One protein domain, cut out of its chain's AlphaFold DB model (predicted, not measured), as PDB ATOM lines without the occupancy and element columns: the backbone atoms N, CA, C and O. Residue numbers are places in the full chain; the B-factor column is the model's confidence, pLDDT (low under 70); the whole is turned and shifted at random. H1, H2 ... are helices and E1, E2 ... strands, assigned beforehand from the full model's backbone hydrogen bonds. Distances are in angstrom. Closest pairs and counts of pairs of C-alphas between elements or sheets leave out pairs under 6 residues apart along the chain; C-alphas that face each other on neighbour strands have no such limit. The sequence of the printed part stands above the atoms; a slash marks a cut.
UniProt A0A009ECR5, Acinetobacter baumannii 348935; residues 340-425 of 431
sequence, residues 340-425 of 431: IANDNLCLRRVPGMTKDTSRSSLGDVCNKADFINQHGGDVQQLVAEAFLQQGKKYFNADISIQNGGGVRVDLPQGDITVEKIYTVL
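What this domain is: This is residues 340 to 425 of the 431 residues of a protein of Acinetobacter baumannii 348935 (UniProt A0A009ECR5). One long helix, H3, runs out from a body of loops, with short H1 and H2 beyond its first end, E1 and H4 off to one side, and residues 396 to 407 folding back along it. The 86 printed residues have four named helices and one named strand, in the order H1, H2, H3, E1, H4; the class is mostly helix, with under half of the residues in named elements. The whole is compact, radius of gyration of the C-alphas 13.2 A, spans 39 by 29 by 19 A.

Where its parts are: H3, residues 378 to 395, runs 24.7 A from C-alpha 378 at (103.796, 29.923, -9.605). H1 is residues 364 to 367, 4.6 A; H2 370 to 375, 8.6 A; E1 414 to 417, 9.8 A; H4 418 to 424, 10.0 A, ending at C-alpha 424 (101.535, 41.419, -11.716).

How they stand to each other: H3 and H2 are close but not clearly touching, closest C-alphas Ile 372 and Asp 378, 7.3 A, at a tilt of 37 degrees, only just steep, the same way. H1 and H2 are likewise close but not clearly touching, closest C-alphas Cys 366 and Ile 372, 7.2 A. H3 and H4 are only just apart, at 8.2 A. E1 pairs with no named strand; residues 340 to 341 pair antiparallel with its residues 414 to 415. Every O i to N i+4 pair is within hydrogen-bond range in H2, H3 and H4; H1 is too short for one.

The domain as a whole: The farthest C-alphas, Asp 364 and Asn 396, are 39.7 A apart. The printed part has no cut; the link from H3 to E1 is long, 18 residues. Residues 353 to 356 have pLDDT under 70.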
ATOM      1  N   ILE A 340     109.867  35.679 -22.287       96.19
ATOM      2  CA  ILE A 340     108.889  34.719 -22.800       96.19
ATOM      3  C   ILE A 340     108.579  33.758 -21.657       96.19
ATOM      4  O   ILE A 340     109.493  33.136 -21.116       96.19
ATOM      5  N   ALA A 341     107.307  33.632 -21.291       95.00
ATOM      6  CA  ALA A 341     106.846  32.552 -20.435       95.00
ATOM      7  C   ALA A 341     106.622  31.308 -21.306       95.00
ATOM      8  O   ALA A 341     105.799  31.331 -22.220       95.00
ATOM      9  N   ASN A 342     107.372  30.233 -21.053       95.12
ATOM     10  CA  ASN A 342     107.222  28.981 -21.807       95.12
ATOM     11  C   ASN A 342     105.926  28.237 -21.454       95.12
ATOM     12  O   ASN A 342     105.405  27.509 -22.293       95.12
ATOM     13  N   ASP A 343     105.392  28.492 -20.261       93.25
ATOM     14  CA  ASP A 343     104.173  27.899 -19.721       93.25
ATOM     15  C   ASP A 343     103.245  28.987 -19.166       93.25
ATOM     16  O   ASP A 343     103.652  30.129 -18.938       93.25
ATOM     17  N   ASN A 344     101.985  28.625 -18.924       93.38
ATOM     18  CA  ASN A 344     101.056  29.470 -18.180       93.38
ATOM     19  C   ASN A 344     101.427  29.447 -16.693       93.38
ATOM     20  O   ASN A 344     101.399  28.385 -16.077       93.38
ATOM     21  N   LEU A 345     101.737  30.608 -16.116       93.75
ATOM     22  CA  LEU A 345     102.097  30.746 -14.706       93.75
ATOM     23  C   LEU A 345     100.887  31.260 -13.933       93.75
ATOM     24  O   LEU A 345     100.379  32.360 -14.182       93.75
ATOM     25  N   CYS A 346     100.422  30.456 -12.988       92.19
ATOM     26  CA  CYS A 346      99.112  30.639 -12.389       92.19
ATOM     27  C   CYS A 346      99.154  31.448 -11.091       92.19
ATOM     28  O   CYS A 346     100.066  31.325 -10.275       92.19
ATOM     29  N   LEU A 347      98.108  32.242 -10.858       90.69
ATOM     30  CA  LEU A 347      97.878  32.930  -9.595       90.69
ATOM     31  C   LEU A 347      97.090  32.031  -8.631       90.69
ATOM     32  O   LEU A 347      95.934  31.672  -8.875       90.69
ATOM     33  N   ARG A 348      97.659  31.755  -7.451       89.69
ATOM     34  CA  ARG A 348      96.923  31.118  -6.350       89.69
ATOM     35  C   ARG A 348      97.443  31.571  -4.992       89.69
ATOM     36  O   ARG A 348      98.569  31.284  -4.609       89.69
ATOM     37  N   ARG A 349      96.592  32.301  -4.266       87.00
ATOM     38  CA  ARG A 349      96.973  32.965  -3.007       87.00
ATOM     39  C   ARG A 349      97.090  32.023  -1.822       87.00
ATOM     40  O   ARG A 349      97.931  32.244  -0.963       87.00
ATOM     41  N   VAL A 350      96.194  31.045  -1.759       85.06
ATOM     42  CA  VAL A 350      96.075  30.117  -0.638       85.06
ATOM     43  C   VAL A 350      96.185  28.701  -1.202       85.06
ATOM     44  O   VAL A 350      95.379  28.358  -2.072       85.06
ATOM     45  N   PRO A 351      97.185  27.910  -0.777       86.44
ATOM     46  CA  PRO A 351      97.261  26.492  -1.103       86.44
ATOM     47  C   PRO A 351      96.172  25.704  -0.363       86.44
ATOM     48  O   PRO A 351      95.779  26.053   0.749       86.44
ATOM     49  N   GLY A 352      95.708  24.606  -0.953       76.44
ATOM     50  CA  GLY A 352      94.673  23.747  -0.381       76.44
ATOM     51  C   GLY A 352      93.248  24.117  -0.808       76.44
ATOM     52  O   GLY A 352      93.037  24.978  -1.654       76.44
ATOM     53  N   MET A 353      92.267  23.402  -0.241       60.00
ATOM     54  CA  MET A 353      90.895  23.134  -0.732       60.00
ATOM     55  C   MET A 353      90.023  24.311  -1.230       60.00
ATOM     56  O   MET A 353      88.922  24.079  -1.730       60.00
ATOM     57  N   THR A 354      90.460  25.563  -1.125       62.59
ATOM     58  CA  THR A 354      89.701  26.735  -1.570       62.59
ATOM     59  C   THR A 354      90.090  27.118  -2.998       62.59
ATOM     60  O   THR A 354      91.027  27.883  -3.240       62.59
ATOM     61  N   LYS A 355      89.354  26.583  -3.982       65.31
ATOM     62  CA  LYS A 355      89.490  27.032  -5.372       65.31
ATOM     63  C   LYS A 355      88.989  28.471  -5.511       65.31
ATOM     64  O   LYS A 355      87.793  28.704  -5.399       65.31
ATOM     65  N   ASP A 356      89.886  29.422  -5.775       65.50
ATOM     66  CA  ASP A 356      89.512  30.818  -6.047       65.50
ATOM     67  C   ASP A 356      89.466  31.066  -7.557       65.50
ATOM     68  O   ASP A 356      90.388  31.613  -8.165       65.50
ATOM     69  N   THR A 357      88.376  30.605  -8.170       71.81
ATOM     70  CA  THR A 357      88.143  30.707  -9.617       71.81
ATOM     71  C   THR A 357      87.919  32.141 -10.089       71.81
ATOM     72  O   THR A 357      88.045  32.413 -11.279       71.81
ATOM     73  N   SER A 358      87.623  33.065  -9.170       70.25
ATOM     74  CA  SER A 358      87.306  34.464  -9.479       70.25
ATOM     75  C   SER A 358      88.528  35.318  -9.825       70.25
ATOM     76  O   SER A 358      88.380  36.427 -10.337       70.25
ATOM     77  N   ARG A 359      89.738  34.826  -9.527       72.06
ATOM     78  CA  ARG A 359      90.980  35.608  -9.635       72.06
ATOM     79  C   ARG A 359      91.903  35.188 -10.764       72.06
ATOM     80  O   ARG A 359      92.811  35.951 -11.081       72.06
ATOM     81  N   SER A 360      91.694  34.008 -11.343       80.25
ATOM     82  CA  SER A 360      92.509  33.537 -12.458       80.25
ATOM     83  C   SER A 360      91.844  33.879 -13.790       80.25
ATOM     84  O   SER A 360      90.770  33.380 -14.125       80.25
ATOM     85  N   SER A 361      92.515  34.730 -14.555       83.62
ATOM     86  CA  SER A 361      92.175  35.112 -15.925       83.62
ATOM     87  C   SER A 361      92.397  33.988 -16.944       83.62
ATOM     88  O   SER A 361      91.799  34.019 -18.015       83.62
ATOM     89  N   LEU A 362      93.209  32.977 -16.610       87.81
ATOM     90  CA  LEU A 362      93.503  31.828 -17.482       87.81
ATOM     91  C   LEU A 362      92.508  30.669 -17.320       87.81
ATOM     92  O   LEU A 362      92.671  29.609 -17.927       87.81
ATOM     93  N   GLY A 363      91.456  30.867 -16.522       84.38
ATOM     94  CA  GLY A 363      90.341  29.935 -16.413       84.38
ATOM     95  C   GLY A 363      90.784  28.530 -16.004       84.38
ATOM     96  O   GLY A 363      91.544  28.353 -15.053       84.38
ATOM     97  N   ASP A 364      90.282  27.517 -16.709       88.31
ATOM     98  CA  ASP A 364      90.486  26.105 -16.365       88.31
ATOM     99  C   ASP A 364      91.950  25.663 -16.374       88.31
ATOM    100  O   ASP A 364      92.296  24.790 -15.579       88.31
ATOM    101  N   VAL A 365      92.807  26.292 -17.190       89.12
ATOM    102  CA  VAL A 365      94.249  25.991 -17.230       89.12
ATOM    103  C   VAL A 365      94.856  26.110 -15.833       89.12
ATOM    104  O   VAL A 365      95.561  25.211 -15.389       89.12
ATOM    105  N   CYS A 366      94.506  27.166 -15.100       88.38
ATOM    106  CA  CYS A 366      94.972  27.376 -13.734       88.38
ATOM    107  C   CYS A 366      94.013  26.815 -12.677       88.38
ATOM    108  O   CYS A 366      94.439  26.288 -11.651       88.38
ATOM    109  N   ASN A 367      92.700  26.891 -12.904       84.12
ATOM    110  CA  ASN A 367      91.703  26.487 -11.909       84.12
ATOM    111  C   ASN A 367      91.625  24.965 -11.704       84.12
ATOM    112  O   ASN A 367      91.221  24.506 -10.626       84.12
ATOM    113  N   LYS A 368      92.019  24.174 -12.709       85.88
ATOM    114  CA  LYS A 368      92.057  22.705 -12.647       85.88
ATOM    115  C   LYS A 368      93.472  22.136 -12.495       85.88
ATOM    116  O   LYS A 368      93.603  20.922 -12.439       85.88
ATOM    117  N   ALA A 369      94.502  22.973 -12.371       87.44
ATOM    118  CA  ALA A 369      95.861  22.503 -12.123       87.44
ATOM    119  C   ALA A 369      96.007  21.993 -10.677       87.44
ATOM    120  O   ALA A 369      95.952  22.772  -9.722       87.44
ATOM    121  N   ASP A 370      96.176  20.679 -10.504       88.00
ATOM    122  CA  ASP A 370      96.249  20.042  -9.180       88.00
ATOM    123  C   ASP A 370      97.448  20.533  -8.363       88.00
ATOM    124  O   ASP A 370      97.284  20.886  -7.195       88.00
ATOM    125  N   PHE A 371      98.620  20.666  -8.996       88.25
ATOM    126  CA  PHE A 371      99.832  21.182  -8.350       88.25
ATOM    127  C   PHE A 371      99.617  22.591  -7.776       88.25
ATOM    128  O   PHE A 371      99.888  22.839  -6.604       88.25
ATOM    129  N   ILE A 372      99.031  23.493  -8.569       88.62
ATOM    130  CA  ILE A 372      98.731  24.875  -8.164       88.62
ATOM    131  C   ILE A 372      97.722  24.913  -7.022       88.62
ATOM    132  O   ILE A 372      97.865  25.674  -6.064       88.62
ATOM    133  N   ASN A 373      96.687  24.075  -7.091       85.69
ATOM    134  CA  ASN A 373      95.702  23.980  -6.021       85.69
ATOM    135  C   ASN A 373      96.323  23.433  -4.725       85.69
ATOM    136  O   ASN A 373      95.926  23.865  -3.646       85.69
ATOM    137  N   GLN A 374      97.294  22.524  -4.806       88.56
ATOM    138  CA  GLN A 374      97.960  21.953  -3.637       88.56
ATOM    139  C   GLN A 374      99.017  22.889  -3.030       88.56
ATOM    140  O   GLN A 374      99.165  22.913  -1.808       88.56
ATOM    141  N   HIS A 375      99.737  23.659  -3.851       88.19
ATOM    142  CA  HIS A 375     100.958  24.361  -3.431       88.19
ATOM    143  C   HIS A 375     100.907  25.891  -3.537       88.19
ATOM    144  O   HIS A 375     101.781  26.566  -2.996       88.19
ATOM    145  N   GLY A 376      99.861  26.460  -4.138       88.88
ATOM    146  CA  GLY A 376      99.786  27.894  -4.409       88.88
ATOM    147  C   GLY A 376     100.312  28.238  -5.802       88.88
ATOM    148  O   GLY A 376     100.565  27.354  -6.614       88.88
ATOM    149  N   GLY A 377     100.374  29.531  -6.122       89.75
ATOM    150  CA  GLY A 377     100.600  29.983  -7.497       89.75
ATOM    151  C   GLY A 377     102.069  30.158  -7.848       89.75
ATOM    152  O   GLY A 377     102.849  30.648  -7.031       89.75
ATOM    153  N   ASP A 378     102.426  29.822  -9.086       91.69
ATOM    154  CA  ASP A 378     103.796  29.923  -9.605       91.69
ATOM    155  C   ASP A 378     104.279  31.370  -9.619       91.69
ATOM    156  O   ASP A 378     105.416  31.662  -9.259       91.69
ATOM    157  N   VAL A 379     103.391  32.298  -9.996       92.56
ATOM    158  CA  VAL A 379     103.740  33.719 -10.112       92.56
ATOM    159  C   VAL A 379     104.155  34.278  -8.752       92.56
ATOM    160  O   VAL A 379     105.101  35.056  -8.675       92.56
ATOM    161  N   GLN A 380     103.500  33.857  -7.662       91.69
ATOM    162  CA  GLN A 380     103.911  34.233  -6.309       91.69
ATOM    163  C   GLN A 380     105.328  33.760  -5.977       91.69
ATOM    164  O   GLN A 380     106.110  34.538  -5.431       91.69
ATOM    165  N   GLN A 381     105.650  32.509  -6.312       92.69
ATOM    166  CA  GLN A 381     106.969  31.937  -6.041       92.69
ATOM    167  C   GLN A 381     108.050  32.628  -6.872       92.69
ATOM    168  O   GLN A 381     109.099  32.973  -6.341       92.69
ATOM    169  N   LEU A 382     107.769  32.916  -8.146       93.88
ATOM    170  CA  LEU A 382     108.682  33.651  -9.023       93.88
ATOM    171  C   LEU A 382     108.949  35.074  -8.533       93.88
ATOM    172  O   LEU A 382     110.085  35.533  -8.594       93.88
ATOM    173  N   VAL A 383     107.927  35.771  -8.028       93.88
ATOM    174  CA  VAL A 383     108.112  37.104  -7.437       93.88
ATOM    175  C   VAL A 383     108.986  37.023  -6.187       93.88
ATOM    176  O   VAL A 383     109.915  37.814  -6.061       93.88
ATOM    177  N   ALA A 384     108.713  36.079  -5.282       94.56
ATOM    178  CA  ALA A 384     109.536  35.894  -4.089       94.56
ATOM    179  C   ALA A 384     110.992  35.584  -4.474       94.56
ATOM    180  O   ALA A 384     111.904  36.264  -4.027       94.56
ATOM    181  N   GLU A 385     111.217  34.648  -5.391       95.31
ATOM    182  CA  GLU A 385     112.558  34.315  -5.874       95.31
ATOM    183  C   GLU A 385     113.264  35.523  -6.516       95.31
ATOM    184  O   GLU A 385     114.428  35.785  -6.219       95.31
ATOM    185  N   ALA A 386     112.567  36.318  -7.334       93.69
ATOM    186  CA  ALA A 386     113.129  37.546  -7.898       93.69
ATOM    187  C   ALA A 386     113.528  38.550  -6.802       93.69
ATOM    188  O   ALA A 386     114.590  39.172  -6.883       93.69
ATOM    189  N   PHE A 387     112.711  38.677  -5.754       94.62
ATOM    190  CA  PHE A 387     113.016  39.508  -4.593       94.62
ATOM    191  C   PHE A 387     114.235  38.989  -3.828       94.62
ATOM    192  O   PHE A 387     115.111  39.779  -3.483       94.62
ATOM    193  N   LEU A 388     114.351  37.673  -3.633       95.62
ATOM    194  CA  LEU A 388     115.523  37.058  -3.013       95.62
ATOM    195  C   LEU A 388     116.791  37.291  -3.833       95.62
ATOM    196  O   LEU A 388     117.839  37.584  -3.266       95.62
ATOM    197  N   GLN A 389     116.717  37.180  -5.159       95.19
ATOM    198  CA  GLN A 389     117.862  37.417  -6.036       95.19
ATOM    199  C   GLN A 389     118.355  38.862  -5.945       95.19
ATOM    200  O   GLN A 389     119.561  39.083  -5.815       95.19
ATOM    201  N   GLN A 390     117.446  39.845  -5.953       91.31
ATOM    202  CA  GLN A 390     117.824  41.248  -5.754       91.31
ATOM    203  C   GLN A 390     118.345  41.500  -4.336       91.31
ATOM    204  O   GLN A 390     119.397  42.116  -4.171       91.31
ATOM    205  N   GLY A 391     117.671  40.957  -3.319       90.88
ATOM    206  CA  GLY A 391     118.081  41.065  -1.922       90.88
ATOM    207  C   GLY A 391     119.465  40.468  -1.664       90.88
ATOM    208  O   GLY A 391     120.281  41.086  -0.990       90.88
ATOM    209  N   LYS A 392     119.789  39.312  -2.250       92.06
ATOM    210  CA  LYS A 392     121.136  38.717  -2.195       92.06
ATOM    211  C   LYS A 392     122.171  39.598  -2.873       92.06
ATOM    212  O   LYS A 392     123.261  39.781  -2.343       92.06
ATOM    213  N   LYS A 393     121.830  40.129  -4.049       89.44
ATOM    214  CA  LYS A 393     122.746  40.932  -4.860       89.44
ATOM    215  C   LYS A 393     123.134  42.244  -4.178       89.44
ATOM    216  O   LYS A 393     124.289  42.640  -4.298       89.44
ATOM    217  N   TYR A 394     122.190  42.914  -3.516       82.81
ATOM    218  CA  TYR A 394     122.410  44.268  -2.994       82.81
ATOM    219  C   TYR A 394     122.445  44.368  -1.468       82.81
ATOM    220  O   TYR A 394     123.126  45.246  -0.953       82.81
ATOM    221  N   PHE A 395     121.768  43.474  -0.746       83.75
ATOM    222  CA  PHE A 395     121.534  43.611   0.700       83.75
ATOM    223  C   PHE A 395     121.928  42.365   1.505       83.75
ATOM    224  O   PHE A 395     121.600  42.263   2.685       83.75
ATOM    225  N   ASN A 396     122.616  41.402   0.876       86.19
ATOM    226  CA  ASN A 396     123.003  40.126   1.486       86.19
ATOM    227  C   ASN A 396     121.818  39.387   2.149       86.19
ATOM    228  O   ASN A 396     121.957  38.804   3.221       86.19
ATOM    229  N   ALA A 397     120.632  39.452   1.535       91.38
ATOM    230  CA  ALA A 397     119.427  38.839   2.086       91.38
ATOM    231  C   ALA A 397     119.471  37.302   2.014       91.38
ATOM    232  O   ALA A 397     119.781  36.725   0.972       91.38
ATOM    233  N   ASP A 398     119.065  36.631   3.092       94.94
ATOM    234  CA  ASP A 398     118.989  35.165   3.136       94.94
ATOM    235  C   ASP A 398     117.630  34.616   2.673       94.94
ATOM    236  O   ASP A 398     117.553  33.523   2.107       94.94
ATOM    237  N   ILE A 399     116.548  35.362   2.923       96.38
ATOM    238  CA  ILE A 399     115.156  34.948   2.694       96.38
ATOM    239  C   ILE A 399     114.348  36.136   2.161       96.38
ATOM    240  O   ILE A 399     114.542  37.272   2.587       96.38
ATOM    241  N   SER A 400     113.389  35.858   1.276       95.25
ATOM    242  CA  SER A 400     112.343  36.796   0.857       95.25
ATOM    243  C   SER A 400     110.963  36.218   1.151       95.25
ATOM    244  O   SER A 400     110.726  35.032   0.910       95.25
ATOM    245  N   ILE A 401     110.023  37.055   1.582       93.56
ATOM    246  CA  ILE A 401     108.626  36.658   1.765       93.56
ATOM    247  C   ILE A 401     107.750  37.622   0.974       93.56
ATOM    248  O   ILE A 401     107.765  38.821   1.228       93.56
ATOM    249  N   GLN A 402     106.953  37.085   0.049       91.62
ATOM    250  CA  GLN A 402     105.933  37.839  -0.673       91.62
ATOM    251  C   GLN A 402     104.552  37.315  -0.300       91.62
ATOM    252  O   GLN A 402     104.256  36.127  -0.442       91.62
ATOM    253  N   ASN A 403     103.664  38.201   0.147       89.56
ATOM    254  CA  ASN A 403     102.297  37.798   0.438       89.56
ATOM    255  C   ASN A 403     101.537  37.506  -0.870       89.56
ATOM    256  O   ASN A 403     101.591  38.272  -1.832       89.56
ATOM    257  N   GLY A 404     100.722  36.447  -0.893       85.44
ATOM    258  CA  GLY A 404      99.976  36.077  -2.104       85.44
ATOM    259  C   GLY A 404      99.000  37.154  -2.603       85.44
ATOM    260  O   GLY A 404      98.607  37.139  -3.767       85.44
ATOM    261  N   GLY A 405      98.620  38.102  -1.738       84.50
ATOM    262  CA  GLY A 405      97.785  39.256  -2.067       84.50
ATOM    263  C   GLY A 405      98.468  40.331  -2.917       84.50
ATOM    264  O   GLY A 405      97.768  41.011  -3.674       84.50
ATOM    265  N   GLY A 406      99.794  40.464  -2.802       85.62
ATOM    266  CA  GLY A 406     100.599  41.449  -3.529       85.62
ATOM    267  C   GLY A 406     100.768  41.119  -5.012       85.62
ATOM    268  O   GLY A 406     100.977  42.018  -5.816       85.62
ATOM    269  N   VAL A 407     100.587  39.848  -5.380       89.06
ATOM    270  CA  VAL A 407     100.555  39.375  -6.770       89.06
ATOM    271  C   VAL A 407      99.108  39.334  -7.260       89.06
ATOM    272  O   VAL A 407      98.213  38.833  -6.565       89.06
ATOM    273  N   ARG A 408      98.843  39.926  -8.428       88.06
ATOM    274  CA  ARG A 408      97.465  40.283  -8.814       88.06
ATOM    275  C   ARG A 408      96.886  39.568 -10.017       88.06
ATOM    276  O   ARG A 408      95.660  39.492 -10.080       88.06
ATOM    277  N   VAL A 409      97.704  39.043 -10.919       90.25
ATOM    278  CA  VAL A 409      97.233  38.384 -12.143       90.25
ATOM    279  C   VAL A 409      98.091  37.172 -12.480       90.25
ATOM    280  O   VAL A 409      99.243  37.095 -12.053       90.25
ATOM    281  N   ASP A 410      97.536  36.253 -13.268       91.75
ATOM    282  CA  ASP A 410      98.323  35.204 -13.922       91.75
ATOM    283  C   ASP A 410      99.224  35.798 -15.021       91.75
ATOM    284  O   ASP A 410      98.949  36.874 -15.586       91.75
ATOM    285  N   LEU A 411     100.258  35.042 -15.386       93.31
ATOM    286  CA  LEU A 411     101.064  35.297 -16.573       93.31
ATOM    287  C   LEU A 411     100.768  34.211 -17.620       93.31
ATOM    288  O   LEU A 411     101.113  33.052 -17.395       93.31
ATOM    289  N   PRO A 412     100.112  34.550 -18.746       92.56
ATOM    290  CA  PRO A 412      99.921  33.597 -19.831       92.56
ATOM    291  C   PRO A 412     101.262  33.190 -20.439       92.56
ATOM    292  O   PRO A 412     102.211  33.976 -20.450       92.56
ATOM    293  N   GLN A 413     101.287  31.993 -21.017       95.81
ATOM    294  CA  GLN A 413     102.350  31.573 -21.920       95.81
ATOM    295  C   GLN A 413     102.508  32.585 -23.068       95.81
ATOM    296  O   GLN A 413     101.521  33.069 -23.628       95.81
ATOM    297  N   GLY A 414     103.753  32.857 -23.450       95.94
ATOM    298  CA  GLY A 414     104.107  33.763 -24.537       95.94
ATOM    299  C   GLY A 414     104.829  35.014 -24.053       95.94
ATOM    300  O   GLY A 414     105.543  35.001 -23.049       95.94
ATOM    301  N   ASP A 415     104.691  36.088 -24.819       96.69
ATOM    302  CA  ASP A 415     105.454  37.313 -24.613       96.69
ATOM    303  C   ASP A 415     105.022  38.039 -23.337       96.69
ATOM    304  O   ASP A 415     103.846  38.347 -23.135       96.69
ATOM    305  N   ILE A 416     106.002  38.355 -22.490       95.12
ATOM    306  CA  ILE A 416     105.805  39.140 -21.275       95.12
ATOM    307  C   ILE A 416     106.379  40.531 -21.505       95.12
ATOM    308  O   ILE A 416     107.568  40.676 -21.801       95.12
ATOM    309  N   THR A 417     105.534  41.550 -21.366       94.38
ATOM    310  CA  THR A 417     105.926  42.955 -21.507       94.38
ATOM    311  C   THR A 417     106.212  43.614 -20.162       94.38
ATOM    312  O   THR A 417     105.803  43.107 -19.113       94.38
ATOM    313  N   VAL A 418     106.864  44.780 -20.178       91.12
ATOM    314  CA  VAL A 418     107.060  45.603 -18.972       91.12
ATOM    315  C   VAL A 418     105.721  45.908 -18.289       91.12
ATOM    316  O   VAL A 418     105.563  45.653 -17.099       91.12
ATOM    317  N   GLU A 419     104.716  46.384 -19.028       88.31
ATOM    318  CA  GLU A 419     103.383  46.695 -18.488       88.31
ATOM    319  C   GLU A 419     102.724  45.470 -17.840       88.31
ATOM    320  O   GLU A 419     102.062  45.578 -16.800       88.31
ATOM    321  N   LYS A 420     102.949  44.278 -18.405       90.12
ATOM    322  CA  LYS A 420     102.443  43.036 -17.822       90.12
ATOM    323  C   LYS A 420     103.063  42.772 -16.449       90.12
ATOM    324  O   LYS A 420     102.320  42.404 -15.542       90.12
ATOM    325  N   ILE A 421     104.358  43.038 -16.249       90.19
ATOM    326  CA  ILE A 421     105.013  42.938 -14.931       90.19
ATOM    327  C   ILE A 421     104.408  43.932 -13.928       90.19
ATOM    328  O   ILE A 421     104.079  43.544 -12.807       90.19
ATOM    329  N   TYR A 422     104.146  45.174 -14.340       87.31
ATOM    330  CA  TYR A 422     103.461  46.157 -13.485       87.31
ATOM    331  C   TYR A 422     102.004  45.780 -13.188       87.31
ATOM    332  O   TYR A 422     101.450  46.190 -12.176       87.31
ATOM    333  N   THR A 423     101.372  44.952 -14.020       86.56
ATOM    334  CA  THR A 423     100.050  44.384 -13.714       86.56
ATOM    335  C   THR A 423     100.146  43.232 -12.703       86.56
ATOM    336  O   THR A 423      99.224  43.029 -11.909       86.56
ATOM    337  N   VAL A 424     101.252  42.476 -12.705       89.69
ATOM    338  CA  VAL A 424     101.535  41.419 -11.716       89.69
ATOM    339  C   VAL A 424     101.767  42.018 -10.331       89.69
ATOM    340  O   VAL A 424     101.166  41.531  -9.369       89.69
ATOM    341  N   LEU A 425     102.570  43.084 -10.251       90.19
ATOM    342  CA  LEU A 425     102.897  43.836  -9.035       90.19
ATOM    343  C   LEU A 425     102.421  45.295  -9.156       90.19
ATOM    344  O   LEU A 425     103.233  46.199  -9.333       90.19
TER     345      LEU A 425